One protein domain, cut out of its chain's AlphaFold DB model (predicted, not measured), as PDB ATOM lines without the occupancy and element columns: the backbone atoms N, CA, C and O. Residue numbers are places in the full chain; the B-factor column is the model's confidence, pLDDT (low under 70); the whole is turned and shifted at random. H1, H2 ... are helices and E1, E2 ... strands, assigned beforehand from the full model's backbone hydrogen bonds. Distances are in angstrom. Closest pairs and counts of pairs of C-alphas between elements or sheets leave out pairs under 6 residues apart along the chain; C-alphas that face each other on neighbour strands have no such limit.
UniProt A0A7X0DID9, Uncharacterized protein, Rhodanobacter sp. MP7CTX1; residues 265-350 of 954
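This is residues 265 to 350 of the 954 residues of an uncharacterized protein of Rhodanobacter sp. MP7CTX1 (UniProt A0A7X0DID9). A single sheet of five strands folds back on itself into two leaves, E1 and E2 facing E4 and E5 with E3 as the hinge, so that it is curled like part of a barrel. The long helix H2 runs across the strands on the E1, E2 and E3 part of the sheet, and the turn of the hairpin E4 and E5 makes one end of the longest distance. The printed part has 86 residues, with the named elements E1, E2, E3, E4, E5, H1, H2 along the chain; the sheet's order is E1 E2 E3 E4 E5, antiparallel throughout, and the class is mixed, helices and strands. It is compact, with a radius of gyration of the C-alphas of 13.2 A, and spans 42 by 31 by 20 A.

The strands form a meander, each the antiparallel neighbour of the one before. E1, residues 266 to 271, forms a hairpin with E2, residues 274 to 281, with N 269 and O 276 3.1 A apart. E2 bends by 73 degrees at residue 277. It forms a hairpin with E3, residues 285 to 288, where N 279 and O 287 are 2.9 A apart. E3 and E4, residues 293 to 300, are a hairpin with N 286 and O 295 3.0 A apart. E4 and E5, residues 303 to 312, are a hairpin with N 296 and O 307 3.0 A apart. These N and O pairs are within hydrogen-bond range. Across the fold, the closest C-alphas of E1 and E5 are those of Val 271 and Leu 306, 4.9 A apart. H1, residues 315 to 318, is not on the sheet, but only just, with 4 pairs of C-alphas within 10 A. H2, residues 330 to 348, is on the sheet at a height over the sheet of 9.6 A and runs across the strands, at 86 degrees to E2 on the local plane. It lies over E2, E3 and, only just, with 3 C-alphas, E1. The closest C-alphas of H2 and E2 are those of Leu 337 and Val 279, 7.7 A apart. H1 and H2 only just touch, with 3 pairs of C-alphas within 8 A, by residues 340 to 344 of H2 alone; the closest are Leu 317 and Val 344, 6.7 A. Every O i to N i+4 pair of H2 is within hydrogen-bond range; H1 is too short for one.

E1 begins at C-alpha 266, (21.786, 123.864, 47.504), and E2 is 18.4 A long. E4 is 21.5 A and E5 25.1 A long. H2 is 26.6 A long and ends at C-alpha 348, (23.882, 140.291, 35.483).

The two C-alphas farthest apart are those of Ala 301 and Asp 327, at 43.5 A. The printed part has no cut. The link from H1 to H2 is long, with 11 residues, and the other links are tight. The mean pLDDT of the printed part is 84.7; residues 282 to 284 and 299 to 304 are under 70.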
ATOM      1  N   THR A 265      18.446 125.159  44.151       90.00
ATOM      2  CA  THR A 265      18.726 124.155  45.194       90.00
ATOM      3  C   THR A 265      20.175 124.258  45.675       90.00
ATOM      4  O   THR A 265      21.068 124.569  44.882       90.00
ATOM      5  N   ARG A 266      20.422 123.995  46.966       89.88
ATOM      6  CA  ARG A 266      21.786 123.864  47.504       89.88
ATOM      7  C   ARG A 266      22.410 122.548  47.042       89.88
ATOM      8  O   ARG A 266      21.746 121.514  47.031       89.88
ATOM      9  N   ALA A 267      23.694 122.575  46.709       89.06
ATOM     10  CA  ALA A 267      24.481 121.388  46.399       89.06
ATOM     11  C   ALA A 267      25.933 121.563  46.861       89.06
ATOM     12  O   ALA A 267      26.494 122.651  46.760       89.06
ATOM     13  N   THR A 268      26.566 120.478  47.309       90.69
ATOM     14  CA  THR A 268      28.036 120.400  47.325       90.69
ATOM     15  C   THR A 268      28.481 119.867  45.968       90.69
ATOM     16  O   THR A 268      27.972 118.836  45.528       90.69
ATOM     17  N   VAL A 269      29.382 120.570  45.282       88.50
ATOM     18  CA  VAL A 269      29.868 120.185  43.946       88.50
ATOM     19  C   VAL A 269      31.376 120.381  43.837       88.50
ATOM     20  O   VAL A 269      31.913 121.330  44.398       88.50
ATOM     21  N   SER A 270      32.050 119.511  43.083       89.19
ATOM     22  CA  SER A 270      33.483 119.639  42.799       89.19
ATOM     23  C   SER A 270      33.703 120.410  41.494       89.19
ATOM     24  O   SER A 270      33.480 119.858  40.413       89.19
ATOM     25  N   VAL A 271      34.191 121.649  41.578       88.12
ATOM     26  CA  VAL A 271      34.595 122.479  40.425       88.12
ATOM     27  C   VAL A 271      36.119 122.466  40.332       88.12
ATOM     28  O   VAL A 271      36.801 122.786  41.304       88.12
ATOM     29  N   GLU A 272      36.670 122.040  39.191       87.38
ATOM     30  CA  GLU A 272      38.128 121.896  38.974       87.38
ATOM     31  C   GLU A 272      38.872 121.133  40.100       87.38
ATOM     32  O   GLU A 272      40.022 121.421  40.435       87.38
ATOM     33  N   GLY A 273      38.209 120.140  40.705       83.25
ATOM     34  CA  GLY A 273      38.765 119.321  41.790       83.25
ATOM     35  C   GLY A 273      38.722 119.960  43.185       83.25
ATOM     36  O   GLY A 273      39.432 119.498  44.078       83.25
ATOM     37  N   LYS A 274      37.920 121.015  43.384       86.81
ATOM     38  CA  LYS A 274      37.630 121.609  44.697       86.81
ATOM     39  C   LYS A 274      36.145 121.501  45.012       86.81
ATOM     40  O   LYS A 274      35.325 122.001  44.244       86.81
ATOM     41  N   ASP A 275      35.820 120.915  46.158       91.81
ATOM     42  CA  ASP A 275      34.453 120.902  46.675       91.81
ATOM     43  C   ASP A 275      34.055 122.301  47.167       91.81
ATOM     44  O   ASP A 275      34.747 122.900  47.993       91.81
ATOM     45  N   ILE A 276      32.936 122.812  46.655       92.19
ATOM     46  CA  ILE A 276      32.346 124.110  47.007       92.19
ATOM     47  C   ILE A 276      30.887 123.950  47.442       92.19
ATOM     48  O   ILE A 276      30.215 122.978  47.080       92.19
ATOM     49  N   ARG A 277      30.376 124.937  48.183       92.56
ATOM     50  CA  ARG A 277      28.958 125.043  48.544       92.56
ATOM     51  C   ARG A 277      28.263 125.924  47.516       92.56
ATOM     52  O   ARG A 277      28.549 127.112  47.434       92.56
ATOM     53  N   ALA A 278      27.364 125.354  46.727       91.81
ATOM     54  CA  ALA A 278      26.789 126.025  45.570       91.81
ATOM     55  C   ALA A 278      25.262 126.115  45.611       91.81
ATOM     56  O   ALA A 278      24.583 125.251  46.169       91.81
ATOM     57  N   VAL A 279      24.725 127.118  44.917       92.56
ATOM     58  CA  VAL A 279      23.318 127.176  44.498       92.56
ATOM     59  C   VAL A 279      23.245 126.822  43.016       92.56
ATOM     60  O   VAL A 279      23.940 127.414  42.191       92.56
ATOM     61  N   ARG A 280      22.422 125.834  42.666       89.31
ATOM     62  CA  ARG A 280      22.288 125.327  41.295       89.31
ATOM     63  C   ARG A 280      21.486 126.290  40.415       89.31
ATOM     64  O   ARG A 280      20.340 126.617  40.733       89.31
ATOM     65  N   ILE A 281      22.069 126.675  39.278       85.50
ATOM     66  CA  ILE A 281      21.404 127.417  38.197       85.50
ATOM     67  C   ILE A 281      21.492 126.543  36.938       85.50
ATOM     68  O   ILE A 281      22.597 126.291  36.452       85.50
ATOM     69  N   PRO A 282      20.374 125.969  36.460       69.75
ATOM     70  CA  PRO A 282      20.417 124.970  35.396       69.75
ATOM     71  C   PRO A 282      20.645 125.602  34.002       69.75
ATOM     72  O   PRO A 282      20.700 126.820  33.894       69.75
ATOM     73  N   PRO A 283      20.808 124.805  32.925       53.94
ATOM     74  CA  PRO A 283      20.705 123.345  32.887       53.94
ATOM     75  C   PRO A 283      21.798 122.636  33.699       53.94
ATOM     76  O   PRO A 283      21.545 121.565  34.246       53.94
ATOM     77  N   LEU A 284      23.001 123.219  33.823       60.09
ATOM     78  CA  LEU A 284      24.166 122.508  34.373       60.09
ATOM     79  C   LEU A 284      25.081 123.307  35.329       60.09
ATOM     80  O   LEU A 284      25.891 122.672  36.016       60.09
ATOM     81  N   GLY A 285      24.943 124.629  35.439       80.25
ATOM     82  CA  GLY A 285      25.828 125.497  36.226       80.25
ATOM     83  C   GLY A 285      25.385 125.789  37.669       80.25
ATOM     84  O   GLY A 285      24.632 125.034  38.301       80.25
ATOM     85  N   GLY A 286      25.888 126.898  38.211       90.38
ATOM     86  CA  GLY A 286      25.529 127.424  39.527       90.38
ATOM     87  C   GLY A 286      26.431 128.562  40.006       90.38
ATOM     88  O   GLY A 286      27.319 129.012  39.282       90.38
ATOM     89  N   ILE A 287      26.190 129.009  41.240       92.31
ATOM     90  CA  ILE A 287      26.957 130.051  41.940       92.31
ATOM     91  C   ILE A 287      27.596 129.440  43.188       92.31
ATOM     92  O   ILE A 287      26.905 128.770  43.956       92.31
ATOM     93  N   ASP A 288      28.882 129.696  43.408       92.94
ATOM     94  CA  ASP A 288      29.573 129.430  44.674       92.94
ATOM     95  C   ASP A 288      29.120 130.417  45.766       92.94
ATOM     96  O   ASP A 288      29.237 131.631  45.600       92.94
ATOM     97  N   LEU A 289      28.622 129.911  46.897       91.69
ATOM     98  CA  LEU A 289      28.190 130.724  48.039       91.69
ATOM     99  C   LEU A 289      29.359 131.363  48.799       91.69
ATOM    100  O   LEU A 289      29.153 132.366  49.478       91.69
ATOM    101  N   ASP A 290      30.567 130.805  48.700       89.56
ATOM    102  CA  ASP A 290      31.741 131.288  49.432       89.56
ATOM    103  C   ASP A 290      32.538 132.351  48.644       89.56
ATOM    104  O   ASP A 290      33.222 133.178  49.251       89.56
ATOM    105  N   THR A 291      32.430 132.388  47.306       90.00
ATOM    106  CA  THR A 291      33.129 133.381  46.455       90.00
ATOM    107  C   THR A 291      32.240 134.194  45.511       90.00
ATOM    108  O   THR A 291      32.716 135.156  44.909       90.00
ATOM    109  N   GLY A 292      30.966 133.830  45.340       88.75
ATOM    110  CA  GLY A 292      30.043 134.478  44.402       88.75
ATOM    111  C   GLY A 292      30.344 134.232  42.920       88.75
ATOM    112  O   GLY A 292      29.685 134.819  42.058       88.75
ATOM    113  N   ARG A 293      31.339 133.395  42.603       91.12
ATOM    114  CA  ARG A 293      31.714 133.061  41.227       91.12
ATOM    115  C   ARG A 293      30.735 132.068  40.619       91.12
ATOM    116  O   ARG A 293      30.281 131.137  41.286       91.12
ATOM    117  N   PHE A 294      30.448 132.253  39.338       90.94
ATOM    118  CA  PHE A 294      29.670 131.300  38.561       90.94
ATOM    119  C   PHE A 294      30.556 130.144  38.093       90.94
ATOM    120  O   PHE A 294      31.772 130.283  37.932       90.94
ATOM    121  N   PHE A 295      29.939 128.992  37.864       89.62
ATOM    122  CA  PHE A 295      30.568 127.839  37.232       89.62
ATOM    123  C   PHE A 295      29.577 127.172  36.276       89.62
ATOM    124  O   PHE A 295      28.363 127.190  36.500       89.62
ATOM    125  N   ASN A 296      30.101 126.553  35.225       86.69
ATOM    126  CA  ASN A 296      29.327 125.934  34.153       86.69
ATOM    127  C   ASN A 296      29.909 124.562  33.775       86.69
ATOM    128  O   ASN A 296      30.984 124.182  34.241       86.69
ATOM    129  N   VAL A 297      29.180 123.786  32.964       78.75
ATOM    130  CA  VAL A 297      29.689 122.514  32.425       78.75
ATOM    131  C   VAL A 297      30.292 122.711  31.044       78.75
ATOM    132  O   VAL A 297      29.627 123.212  30.140       78.75
ATOM    133  N   THR A 298      31.499 122.186  30.860       71.38
ATOM    134  CA  THR A 298      32.101 121.923  29.549       71.38
ATOM    135  C   THR A 298      32.088 120.428  29.239       71.38
ATOM    136  O   THR A 298      32.276 119.595  30.133       71.38
ATOM    137  N   GLU A 299      31.901 120.070  27.968       61.56
ATOM    138  CA  GLU A 299      32.109 118.695  27.504       61.56
ATOM    139  C   GLU A 299      33.579 118.478  27.127       61.56
ATOM    140  O   GLU A 299      34.083 119.069  26.173       61.56
ATOM    141  N   GLU A 300      34.263 117.596  27.857       54.06
ATOM    142  CA  GLU A 300      35.546 117.036  27.436       54.06
ATOM    143  C   GLU A 300      35.369 115.605  26.913       54.06
ATOM    144  O   GLU A 300      34.413 114.902  27.247       54.06
ATOM    145  N   ALA A 301      36.369 115.098  26.184       41.19
ATOM    146  CA  ALA A 301      36.409 113.733  25.640       41.19
ATOM    147  C   ALA A 301      36.423 112.589  26.692       41.19
ATOM    148  O   ALA A 301      36.655 111.430  26.348       41.19
ATOM    149  N   LYS A 302      36.203 112.902  27.977       43.34
ATOM    150  CA  LYS A 302      36.050 111.955  29.096       43.34
ATOM    151  C   LYS A 302      34.776 112.172  29.927       43.34
ATOM    152  O   LYS A 302      34.545 111.399  30.854       43.34
ATOM    153  N   GLY A 303      33.952 113.172  29.609       58.97
ATOM    154  CA  GLY A 303      32.698 113.455  30.307       58.97
ATOM    155  C   GLY A 303      32.438 114.945  30.529       58.97
ATOM    156  O   GLY A 303      33.161 115.811  30.039       58.97
ATOM    157  N   LYS A 304      31.381 115.229  31.293       68.81
ATOM    158  CA  LYS A 304      30.989 116.580  31.706       68.81
ATOM    159  C   LYS A 304      31.801 117.004  32.930       68.81
ATOM    160  O   LYS A 304      31.723 116.348  33.966       68.81
ATOM    161  N   LEU A 305      32.559 118.091  32.805       80.69
ATOM    162  CA  LEU A 305      33.358 118.684  33.881       80.69
ATOM    163  C   LEU A 305      32.792 120.051  34.266       80.69
ATOM    164  O   LEU A 305      32.349 120.799  33.399       80.69
ATOM    165  N   LEU A 306      32.814 120.363  35.565       86.19
ATOM    166  CA  LEU A 306      32.471 121.685  36.087       86.19
ATOM    167  C   LEU A 306      33.728 122.561  36.107       86.19
ATOM    168  O   LEU A 306      34.718 122.204  36.755       86.19
ATOM    169  N   VAL A 307      33.656 123.699  35.423       87.50
ATOM    170  CA  VAL A 307      34.729 124.694  35.287       87.50
ATOM    171  C   VAL A 307      34.240 126.073  35.717       87.50
ATOM    172  O   VAL A 307      33.039 126.358  35.668       87.50
ATOM    173  N   TRP A 308      35.159 126.931  36.154       91.38
ATOM    174  CA  TRP A 308      34.802 128.286  36.564       91.38
ATOM    175  C   TRP A 308      34.450 129.186  35.383       91.38
ATOM    176  O   TRP A 308      35.116 129.186  34.351       91.38
ATOM    177  N   ASP A 309      33.446 130.025  35.599       83.00
ATOM    178  CA  ASP A 309      33.059 131.088  34.685       83.00
ATOM    179  C   ASP A 309      33.886 132.373  34.936       83.00
ATOM    180  O   ASP A 309      34.612 132.507  35.939       83.00
ATOM    181  N   THR A 310      33.777 133.341  34.026       82.44
ATOM    182  CA  THR A 310      34.253 134.715  34.241       82.44
ATOM    183  C   THR A 310      33.238 135.530  35.048       82.44
ATOM    184  O   THR A 310      33.635 136.432  35.789       82.44
ATOM    185  N   LEU A 311      31.947 135.187  34.966       83.50
ATOM    186  CA  LEU A 311      30.868 135.847  35.697       83.50
ATOM    187  C   LEU A 311      30.993 135.668  37.221       83.50
ATOM    188  O   LEU A 311      31.346 134.609  37.744       83.50
ATOM    189  N   THR A 312      30.698 136.739  37.959       85.56
ATOM    190  CA  THR A 312      30.728 136.796  39.430       85.56
ATOM    191  C   THR A 312      29.638 137.757  39.911       85.56
ATOM    192  O   THR A 312      29.481 138.843  39.348       85.56
ATOM    193  N   THR A 313      28.869 137.379  40.936       86.06
ATOM    194  CA  THR A 313      27.830 138.257  41.505       86.06
ATOM    195  C   THR A 313      28.436 139.450  42.260       86.06
ATOM    196  O   THR A 313      29.596 139.431  42.667       86.06
ATOM    197  N   GLY A 314      27.657 140.520  42.448       83.06
ATOM    198  CA  GLY A 314      28.077 141.652  43.279       83.06
ATOM    199  C   GLY A 314      28.221 141.255  44.752       83.06
ATOM    200  O   GLY A 314      27.400 140.495  45.265       83.06
ATOM    201  N   THR A 315      29.215 141.815  45.447       85.81
ATOM    202  CA  THR A 315      29.452 141.596  46.891       85.81
ATOM    203  C   THR A 315      28.195 141.788  47.727       85.81
ATOM    204  O   THR A 315      27.912 140.999  48.623       85.81
ATOM    205  N   ASP A 316      27.416 142.807  47.384       87.94
ATOM    206  CA  ASP A 316      26.252 143.250  48.142       87.94
ATOM    207  C   ASP A 316      25.065 142.294  47.967       87.94
ATOM    208  O   ASP A 316      24.218 142.202  48.849       87.94
ATOM    209  N   LEU A 317      25.013 141.553  46.852       89.12
ATOM    210  CA  LEU A 317      24.069 140.450  46.663       89.12
ATOM    211  C   LEU A 317      24.608 139.148  47.262       89.12
ATOM    212  O   LEU A 317      23.820 138.363  47.781       89.12
ATOM    213  N   LEU A 318      25.925 138.915  47.257       90.50
ATOM    214  CA  LEU A 318      26.520 137.744  47.909       90.50
ATOM    215  C   LEU A 318      26.278 137.753  49.426       90.50
ATOM    216  O   LEU A 318      25.930 136.722  49.992       90.50
ATOM    217  N   THR A 319      26.367 138.912  50.085       89.56
ATOM    218  CA  THR A 319      26.030 139.052  51.516       89.56
ATOM    219  C   THR A 319      24.529 138.936  51.812       89.56
ATOM    220  O   THR A 319      24.160 138.739  52.967       89.56
ATOM    221  N   GLN A 320      23.670 139.006  50.788       91.31
ATOM    222  CA  GLN A 320      22.232 138.718  50.866       91.31
ATOM    223  C   GLN A 320      21.890 137.250  50.541       91.31
ATOM    224  O   GLN A 320      20.710 136.902  50.504       91.31
ATOM    225  N   ALA A 321      22.881 136.385  50.290       89.69
ATOM    226  CA  ALA A 321      22.635 134.968  50.040       89.69
ATOM    227  C   ALA A 321      21.986 134.304  51.273       89.69
ATOM    228  O   ALA A 321      22.535 134.411  52.373       89.69
ATOM    229  N   PRO A 322      20.843 133.601  51.124       89.75
ATOM    230  CA  PRO A 322      20.179 132.940  52.240       89.75
ATOM    231  C   PRO A 322      21.120 131.996  52.994       89.75
ATOM    232  O   PRO A 322      21.688 131.059  52.415       89.75
ATOM    233  N   ALA A 323      21.258 132.218  54.300       84.44
ATOM    234  CA  ALA A 323      21.993 131.321  55.182       84.44
ATOM    235  C   ALA A 323      21.344 129.926  55.206       84.44
ATOM    236  O   ALA A 323      20.138 129.786  55.015       84.44
ATOM    237  N   GLU A 324      22.153 128.894  55.439       82.38
ATOM    238  CA  GLU A 324      21.679 127.520  55.625       82.38
ATOM    239  C   GLU A 324      21.113 127.364  57.046       82.38
ATOM    240  O   GLU A 324      21.791 126.904  57.968       82.38
ATOM    241  N   ASP A 325      19.884 127.845  57.227       81.50
ATOM    242  CA  ASP A 325      19.133 127.712  58.474       81.50
ATOM    243  C   ASP A 325      18.564 126.291  58.610       81.50
ATOM    244  O   ASP A 325      18.094 125.698  57.639       81.50
ATOM    245  N   LYS A 326      18.614 125.743  59.826       75.88
ATOM    246  CA  LYS A 326      18.146 124.388  60.149       75.88
ATOM    247  C   LYS A 326      16.695 124.349  60.613       75.88
ATOM    248  O   LYS A 326      16.121 123.262  60.629       75.88
ATOM    249  N   ASP A 327      16.131 125.499  60.970       81.44
ATOM    250  CA  ASP A 327      14.740 125.613  61.404       81.44
ATOM    251  C   ASP A 327      13.789 125.875  60.211       81.44
ATOM    252  O   ASP A 327      12.586 125.633  60.319       81.44
ATOM    253  N   ASN A 328      14.322 126.281  59.049       83.25
ATOM    254  CA  ASN A 328      13.584 126.376  57.781       83.25
ATOM    255  C   ASN A 328      13.264 124.988  57.198       83.25
ATOM    256  O   ASN A 328      14.113 124.093  57.171       83.25
ATOM    257  N   SER A 329      12.079 124.823  56.602       87.62
ATOM    258  CA  SER A 329      11.813 123.667  55.741       87.62
ATOM    259  C   SER A 329      12.563 123.767  54.404       87.62
ATOM    260  O   SER A 329      12.886 124.853  53.921       87.62
ATOM    261  N   ALA A 330      12.781 122.627  53.740       86.50
ATOM    262  CA  ALA A 330      13.435 122.584  52.425       86.50
ATOM    263  C   ALA A 330      12.668 123.344  51.319       86.50
ATOM    264  O   ALA A 330      13.261 123.747  50.321       86.50
ATOM    265  N   ASP A 331      11.357 123.545  51.490       89.19
ATOM    266  CA  ASP A 331      10.527 124.355  50.592       89.19
ATOM    267  C   ASP A 331      10.708 125.867  50.854       89.19
ATOM    268  O   ASP A 331      10.720 126.655  49.909       89.19
ATOM    269  N   GLU A 332      10.906 126.279  52.111       89.81
ATOM    270  CA  GLU A 332      11.190 127.674  52.489       89.81
ATOM    271  C   GLU A 332      12.623 128.082  52.138       89.81
ATOM    272  O   GLU A 332      12.827 129.144  51.552       89.81
ATOM    273  N   ASP A 333      13.608 127.217  52.405       90.44
ATOM    274  CA  ASP A 333      14.993 127.417  51.965       90.44
ATOM    275  C   ASP A 333      15.058 127.596  50.442       90.44
ATOM    276  O   ASP A 333      15.620 128.573  49.940       90.44
ATOM    277  N   ARG A 334      14.381 126.712  49.698       92.00
ATOM    278  CA  ARG A 334      14.294 126.803  48.240       92.00
ATOM    279  C   ARG A 334      13.592 128.075  47.765       92.00
ATOM    280  O   ARG A 334      14.059 128.682  46.804       92.00
ATOM    281  N   LEU A 335      12.501 128.494  48.408       94.00
ATOM    282  CA  LEU A 335      11.827 129.753  48.077       94.00
ATOM    283  C   LEU A 335      12.779 130.945  48.264       94.00
ATOM    284  O   LEU A 335      12.950 131.729  47.335       94.00
ATOM    285  N   ASN A 336      13.451 131.039  49.412       93.81
ATOM    286  CA  ASN A 336      14.407 132.111  49.702       93.81
ATOM    287  C   ASN A 336      15.565 132.134  48.688       93.81
ATOM    288  O   ASN A 336      15.954 133.197  48.202       93.81
ATOM    289  N   LEU A 337      16.081 130.960  48.306       94.38
ATOM    290  CA  LEU A 337      17.104 130.828  47.268       94.38
ATOM    291  C   LEU A 337      16.599 131.245  45.882       94.38
ATOM    292  O   LEU A 337      17.361 131.850  45.134       94.38
ATOM    293  N   MET A 338      15.338 130.969  45.530       95.31
ATOM    294  CA  MET A 338      14.753 131.423  44.262       95.31
ATOM    295  C   MET A 338      14.688 132.953  44.190       95.31
ATOM    296  O   MET A 338      15.121 133.522  43.189       95.31
ATOM    297  N   LEU A 339      14.207 133.607  45.256       95.56
ATOM    298  CA  LEU A 339      14.140 135.073  45.352       95.56
ATOM    299  C   LEU A 339      15.534 135.711  45.195       95.56
ATOM    300  O   LEU A 339      15.716 136.683  44.459       95.56
ATOM    301  N   TRP A 340      16.548 135.121  45.838       95.31
ATOM    302  CA  TRP A 340      17.938 135.562  45.727       95.31
ATOM    303  C   TRP A 340      18.533 135.335  44.327       95.31
ATOM    304  O   TRP A 340      19.087 136.269  43.743       95.31
ATOM    305  N   VAL A 341      18.376 134.139  43.745       93.62
ATOM    306  CA  VAL A 341      18.857 133.824  42.383       93.62
ATOM    307  C   VAL A 341      18.250 134.772  41.348       93.62
ATOM    308  O   VAL A 341      18.968 135.246  40.469       93.62
ATOM    309  N   ALA A 342      16.962 135.109  41.468       93.88
ATOM    310  CA  ALA A 342      16.306 136.048  40.562       93.88
ATOM    311  C   ALA A 342      16.914 137.458  40.632       93.88
ATOM    312  O   ALA A 342      17.172 138.058  39.589       93.88
ATOM    313  N   LYS A 343      17.221 137.961  41.838       93.44
ATOM    314  CA  LYS A 343      17.936 139.238  42.029       93.44
ATOM    315  C   LYS A 343      19.342 139.209  41.427       93.44
ATOM    316  O   LYS A 343      19.743 140.185  40.803       93.44
ATOM    317  N   VAL A 344      20.075 138.104  41.586       91.25
ATOM    318  CA  VAL A 344      21.426 137.947  41.023       91.25
ATOM    319  C   VAL A 344      21.405 137.908  39.494       91.25
ATOM    320  O   VAL A 344      22.168 138.635  38.862       91.25
ATOM    321  N   LEU A 345      20.526 137.111  38.883       88.56
ATOM    322  CA  LEU A 345      20.439 137.015  37.423       88.56
ATOM    323  C   LEU A 345      19.961 138.333  36.797       88.56
ATOM    324  O   LEU A 345      20.571 138.807  35.845       88.56
ATOM    325  N   ALA A 346      18.966 138.995  37.397       88.69
ATOM    326  CA  ALA A 346      18.499 140.313  36.963       88.69
ATOM    327  C   ALA A 346      19.495 141.457  37.233       88.69
ATOM    328  O   ALA A 346      19.237 142.599  36.859       88.69
ATOM    329  N   GLU A 347      20.602 141.203  37.928       87.00
ATOM    330  CA  GLU A 347      21.716 142.140  38.087       87.00
ATOM    331  C   GLU A 347      22.851 141.855  37.090       87.00
ATOM    332  O   GLU A 347      23.561 142.782  36.716       87.00
ATOM    333  N   LEU A 348      22.997 140.614  36.608       81.19
ATOM    334  CA  LEU A 348      23.882 140.291  35.483       81.19
ATOM    335  C   LEU A 348      23.313 140.766  34.141       81.19
ATOM    336  O   LEU A 348      24.045 141.364  33.362       81.19
ATOM    337  N   ASP A 349      22.008 140.599  33.927       79.56
ATOM    338  CA  ASP A 349      21.266 141.063  32.740       79.56
ATOM    339  C   ASP A 349      21.466 142.573  32.471       79.56
ATOM    340  O   ASP A 349      21.603 143.009  31.336       79.56
ATOM    341  N   LYS A 350      21.611 143.381  33.535       78.38
ATOM    342  CA  LYS A 350      21.909 144.828  33.458       78.38
ATOM    343  C   LYS A 350      23.384 145.172  33.204       78.38
ATOM    344  O   LYS A 350      23.716 146.352  33.076       78.38
TER     345      LYS A 350